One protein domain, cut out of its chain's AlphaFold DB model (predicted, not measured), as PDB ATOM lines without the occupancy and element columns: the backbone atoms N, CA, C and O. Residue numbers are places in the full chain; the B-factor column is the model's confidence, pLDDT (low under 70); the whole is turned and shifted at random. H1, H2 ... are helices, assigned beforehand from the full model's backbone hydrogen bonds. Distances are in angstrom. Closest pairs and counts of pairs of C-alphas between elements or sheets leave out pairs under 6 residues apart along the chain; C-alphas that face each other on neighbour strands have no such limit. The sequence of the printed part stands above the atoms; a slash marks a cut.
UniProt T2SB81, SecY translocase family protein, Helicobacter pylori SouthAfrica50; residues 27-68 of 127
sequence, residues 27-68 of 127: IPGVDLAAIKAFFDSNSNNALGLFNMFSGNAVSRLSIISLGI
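Overview. This is residues 27 to 68 of the 127 residues of the protein "SecY translocase family protein" of Helicobacter pylori SouthAfrica50 (UniProt T2SB81). A flat, C-shaped piece of chain: H1 forms one long edge, H2 turns off near its far end to make a corner, and the stretch from residue 54 to 68 loops back from H2 towards H1. Residues 58 to 60 of this stretch lie in the middle of the piece, and its last residues lead away from H1. The printed part has 42 residues with two named helices, H1 then H2, and no named strand. By its named elements it is all helix, though under half of the residues, 18 of 42, are in them. It is compact, with a radius of gyration of the C-alphas of 9.7 A and spans of 27 by 24 by 10 A.

Along the chain. The printed part begins with C-alpha 27 at (38.236, 4.627, 8.514). H1, residues 32 to 41, begins at C-alpha 32 at (31.737, 11.251, 7.588) and is 14.1 A long from first to last C-alpha. H2, residues 46 to 53, is 10.6 A long and ends at C-alpha 53 at (44.569, 18.901, 19.256). Residues 54 to 68 hold no named element.

Arrangement. H1 and H2 are joined by a tight link of 4 residues. The two helices are close but not clearly touching: their closest C-alphas, those of Phe 39 and Gly 48, are 6.8 A apart. They run opposite ways at a steep tilt of 64 degrees, and their centres are 13.1 A apart. In both H1 and H2 every O i to N i+4 pair is within hydrogen-bond range.

Size, cuts and confidence. The two C-alphas farthest apart are those of Pro 28 and Asn 44, at 27.6 A. The printed part has no cut. Its mean pLDDT is 84.0, and no printed residue is under 70.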
ATOM      1  N   ILE A  27      38.592   5.995   8.146       83.44
ATOM      2  CA  ILE A  27      38.236   4.627   8.514       83.44
ATOM      3  C   ILE A  27      37.016   4.197   7.676       83.44
ATOM      4  O   ILE A  27      36.022   4.927   7.633       83.44
ATOM      5  N   PRO A  28      37.061   3.034   7.001       80.56
ATOM      6  CA  PRO A  28      35.927   2.552   6.222       80.56
ATOM      7  C   PRO A  28      34.750   2.188   7.137       80.56
ATOM      8  O   PRO A  28      34.940   1.621   8.210       80.56
ATOM      9  N   GLY A  29      33.527   2.477   6.687       80.12
ATOM     10  CA  GLY A  29      32.302   2.085   7.392       80.12
ATOM     11  C   GLY A  29      31.719   3.130   8.345       80.12
ATOM     12  O   GLY A  29      30.807   2.793   9.095       80.12
ATOM     13  N   VAL A  30      32.193   4.383   8.311       80.25
ATOM     14  CA  VAL A  30      31.601   5.481   9.091       80.25
ATOM     15  C   VAL A  30      31.067   6.596   8.194       80.25
ATOM     16  O   VAL A  30      31.706   6.974   7.212       80.25
ATOM     17  N   ASP A  31      29.901   7.143   8.551       85.00
ATOM     18  CA  ASP A  31      29.320   8.309   7.885       85.00
ATOM     19  C   ASP A  31      30.060   9.591   8.298       85.00
ATOM     20  O   ASP A  31      29.848  10.171   9.369       85.00
ATOM     21  N   LEU A  32      30.949  10.036   7.413       82.81
ATOM     22  CA  LEU A  32      31.737  11.251   7.588       82.81
ATOM     23  C   LEU A  32      30.873  12.517   7.600       82.81
ATOM     24  O   LEU A  32      31.256  13.495   8.240       82.81
ATOM     25  N   ALA A  33      29.723  12.523   6.917       83.62
ATOM     26  CA  ALA A  33      28.850  13.690   6.854       83.62
ATOM     27  C   ALA A  33      28.139  13.915   8.193       83.62
ATOM     28  O   ALA A  33      28.127  15.039   8.700       83.62
ATOM     29  N   ALA A  34      27.636  12.843   8.812       84.56
ATOM     30  CA  ALA A  34      27.014  12.901  10.134       84.56
ATOM     31  C   ALA A  34      28.012  13.327  11.227       84.56
ATOM     32  O   ALA A  34      27.713  14.198  12.048       84.56
ATOM     33  N   ILE A  35      29.227  12.766  11.211       84.69
ATOM     34  CA  ILE A  35      30.295  13.121  12.162       84.69
ATOM     35  C   ILE A  35      30.729  14.574  11.978       84.69
ATOM     36  O   ILE A  35      30.878  15.310  12.957       84.69
ATOM     37  N   LYS A  36      30.908  15.009  10.728       83.44
ATOM     38  CA  LYS A  36      31.287  16.386  10.430       83.44
ATOM     39  C   LYS A  36      30.222  17.371  10.910       83.44
ATOM     40  O   LYS A  36      30.573  18.336  11.580       83.44
ATOM     41  N   ALA A  37      28.942  17.097  10.656       85.38
ATOM     42  CA  ALA A  37      27.839  17.930  11.136       85.38
ATOM     43  C   ALA A  37      27.797  18.019  12.673       85.38
ATOM     44  O   ALA A  37      27.578  19.098  13.230       85.38
ATOM     45  N   PHE A  38      28.069  16.912  13.370       85.69
ATOM     46  CA  PHE A  38      28.162  16.883  14.832       85.69
ATOM     47  C   PHE A  38      29.315  17.747  15.370       85.69
ATOM     48  O   PHE A  38      29.121  18.506  16.324       85.69
ATOM     49  N   PHE A  39      30.501  17.668  14.759       85.12
ATOM     50  CA  PHE A  39      31.661  18.471  15.160       85.12
ATOM     51  C   PHE A  39      31.517  19.951  14.802       85.12
ATOM     52  O   PHE A  39      31.887  20.797  15.615       85.12
ATOM     53  N   ASP A  40      30.946  20.264  13.639       84.12
ATOM     54  CA  ASP A  40      30.690  21.642  13.209       84.12
ATOM     55  C   ASP A  40      29.664  22.316  14.145       84.12
ATOM     56  O   ASP A  40      29.822  23.480  14.500       84.12
ATOM     57  N   SER A  41      28.679  21.561  14.652       85.81
ATOM     58  CA  SER A  41      27.705  22.054  15.643       85.81
ATOM     59  C   SER A  41      28.304  22.270  17.043       85.81
ATOM     60  O   SER A  41      27.758  23.027  17.842       85.81
ATOM     61  N   ASN A  42      29.424  21.611  17.361       85.19
ATOM     62  CA  ASN A  42      30.075  21.635  18.679       85.19
ATOM     63  C   ASN A  42      31.479  22.269  18.648       85.19
ATOM     64  O   ASN A  42      32.275  22.072  19.573       85.19
ATOM     65  N   SER A  43      31.791  23.046  17.605       78.62
ATOM     66  CA  SER A  43      33.133  23.585  17.344       78.62
ATOM     67  C   SER A  43      33.658  24.519  18.436       78.62
ATOM     68  O   SER A  43      34.867  24.657  18.593       78.62
ATOM     69  N   ASN A  44      32.766  25.154  19.196       84.12
ATOM     70  CA  ASN A  44      33.124  26.136  20.224       84.12
ATOM     71  C   ASN A  44      33.277  25.520  21.625       84.12
ATOM     72  O   ASN A  44      33.650  26.213  22.567       84.12
ATOM     73  N   ASN A  45      32.999  24.222  21.765       86.31
ATOM     74  CA  ASN A  45      33.035  23.512  23.040       86.31
ATOM     75  C   ASN A  45      34.328  22.693  23.183       86.31
ATOM     76  O   ASN A  45      35.184  22.665  22.296       86.31
ATOM     77  N   ALA A  46      34.459  21.955  24.289       86.44
ATOM     78  CA  ALA A  46      35.583  21.041  24.525       86.44
ATOM     79  C   ALA A  46      35.819  20.041  23.369       86.44
ATOM     80  O   ALA A  46      36.957  19.654  23.108       86.44
ATOM     81  N   LEU A  47      34.764  19.678  22.629       85.38
ATOM     82  CA  LEU A  47      34.848  18.851  21.420       85.38
ATOM     83  C   LEU A  47      35.609  19.535  20.271       85.38
ATOM     84  O   LEU A  47      36.374  18.880  19.563       85.38
ATOM     85  N   GLY A  48      35.462  20.849  20.103       85.88
ATOM     86  CA  GLY A  48      36.240  21.620  19.133       85.88
ATOM     87  C   GLY A  48      37.725  21.677  19.487       85.88
ATOM     88  O   GLY A  48      38.576  21.451  18.625       85.88
ATOM     89  N   LEU A  49      38.042  21.870  20.772       86.69
ATOM     90  CA  LEU A  49      39.420  21.798  21.274       86.69
ATOM     91  C   LEU A  49      40.024  20.410  21.036       86.69
ATOM     92  O   LEU A  49      41.152  20.299  20.557       86.69
ATOM     93  N   PHE A  50      39.257  19.349  21.293       85.50
ATOM     94  CA  PHE A  50      39.664  17.975  21.006       85.50
ATOM     95  C   PHE A  50      39.989  17.767  19.516       85.50
ATOM     96  O   PHE A  50      41.044  17.226  19.175       85.50
ATOM     97  N   ASN A  51      39.149  18.278  18.613       86.62
ATOM     98  CA  ASN A  51      39.411  18.213  17.175       86.62
ATOM     99  C   ASN A  51      40.663  19.021  16.767       86.62
ATOM    100  O   ASN A  51      41.448  18.554  15.938       86.62
ATOM    101  N   MET A  52      40.911  20.182  17.379       83.94
ATOM    102  CA  MET A  52      42.116  20.984  17.131       83.94
ATOM    103  C   MET A  52      43.394  20.246  17.554       83.94
ATOM    104  O   MET A  52      44.334  20.154  16.763       83.94
ATOM    105  N   PHE A  53      43.413  19.657  18.755       83.38
ATOM    106  CA  PHE A  53      44.569  18.901  19.256       83.38
ATOM    107  C   PHE A  53      44.862  17.636  18.444       83.38
ATOM    108  O   PHE A  53      46.010  17.204  18.368       83.38
ATOM    109  N   SER A  54      43.851  17.076  17.781       81.38
ATOM    110  CA  SER A  54      44.035  15.947  16.867       81.38
ATOM    111  C   SER A  54      44.587  16.313  15.482       81.38
ATOM    112  O   SER A  54      44.823  15.423  14.667       81.38
ATOM    113  N   GLY A  55      44.744  17.602  15.154       80.38
ATOM    114  CA  GLY A  55      45.092  18.030  13.793       80.38
ATOM    115  C   GLY A  55      43.917  17.913  12.813       80.38
ATOM    116  O   GLY A  55      44.098  17.583  11.630       80.38
ATOM    117  N   ASN A  56      42.698  18.164  13.307       81.06
ATOM    118  CA  ASN A  56      41.434  18.025  12.581       81.06
ATOM    119  C   ASN A  56      41.147  16.577  12.126       81.06
ATOM    120  O   ASN A  56      40.418  16.367  11.163       81.06
ATOM    121  N   ALA A  57      41.799  15.582  12.732       82.81
ATOM    122  CA  ALA A  57      41.733  14.176  12.340       82.81
ATOM    123  C   ALA A  57      40.449  13.484  12.826       82.81
ATOM    124  O   ALA A  57      39.986  12.547  12.173       82.81
ATOM    125  N   VAL A  58      39.873  13.971  13.933       82.88
ATOM    126  CA  VAL A  58      38.648  13.440  14.554       82.88
ATOM    127  C   VAL A  58      37.404  13.766  13.732       82.88
ATOM    128  O   VAL A  58      36.587  12.878  13.503       82.88
ATOM    129  N   SER A  59      37.269  15.003  13.236       81.38
ATOM    130  CA  SER A  59      36.094  15.440  12.454       81.38
ATOM    131  C   SER A  59      35.860  14.629  11.172       81.38
ATOM    132  O   SER A  59      34.765  14.650  10.618       81.38
ATOM    133  N   ARG A  60      36.889  13.913  10.703       81.81
ATOM    134  CA  ARG A  60      36.870  13.045   9.518       81.81
ATOM    135  C   ARG A  60      37.138  11.569   9.830       81.81
ATOM    136  O   ARG A  60      37.451  10.825   8.907       81.81
ATOM    137  N   LEU A  61      37.094  11.173  11.107       85.44
ATOM    138  CA  LEU A  61      37.389   9.820  11.601       85.44
ATOM    139  C   LEU A  61      38.510   9.092  10.838       85.44
ATOM    140  O   LEU A  61      38.330   8.016  10.270       85.44
ATOM    141  N   SER A  62      39.692   9.703  10.809       85.00
ATOM    142  CA  SER A  62      40.889   9.065  10.246       85.00
ATOM    143  C   SER A  62      41.458   7.962  11.144       85.00
ATOM    144  O   SER A  62      41.161   7.898  12.340       85.00
ATOM    145  N   ILE A  63      42.348   7.129  10.599       85.00
ATOM    146  CA  ILE A  63      43.032   6.055  11.350       85.00
ATOM    147  C   ILE A  63      43.719   6.591  12.617       85.00
ATOM    148  O   ILE A  63      43.724   5.940  13.658       85.00
ATOM    149  N   ILE A  64      44.259   7.810  12.548       85.88
ATOM    150  CA  ILE A  64      44.937   8.472  13.665       85.88
ATOM    151  C   ILE A  64      44.085   9.576  14.300       85.88
ATOM    152  O   ILE A  64      44.613  10.595  14.738       85.88
ATOM    153  N   SER A  65      42.765   9.382  14.371       85.31
ATOM    154  CA  SER A  65      41.827  10.377  14.910       85.31
ATOM    155  C   SER A  65      42.208  10.901  16.290       85.31
ATOM    156  O   SER A  65      42.148  12.097  16.506       85.31
ATOM    157  N   LEU A  66      42.657  10.058  17.224       85.25
ATOM    158  CA  LEU A  66      43.077  10.529  18.554       85.25
ATOM    159  C   LEU A  66      44.485  11.162  18.570       85.25
ATOM    160  O   LEU A  66      44.913  11.703  19.587       85.25
ATOM    161  N   GLY A  67      45.221  11.111  17.459       84.88
ATOM    162  CA  GLY A  67      46.569  11.657  17.347       84.88
ATOM    163  C   GLY A  67      47.526  11.107  18.409       84.88
ATOM    164  O   GLY A  67      47.582   9.906  18.663       84.88
ATOM    165  N   ILE A  68      48.284  12.010  19.033       85.56
ATOM    166  CA  ILE A  68      49.271  11.692  20.075       85.56
ATOM    167  C   ILE A  68      48.654  11.618  21.486       85.56
ATOM    168  O   ILE A  68      49.333  11.210  22.427       85.56
TER     169      ILE A  68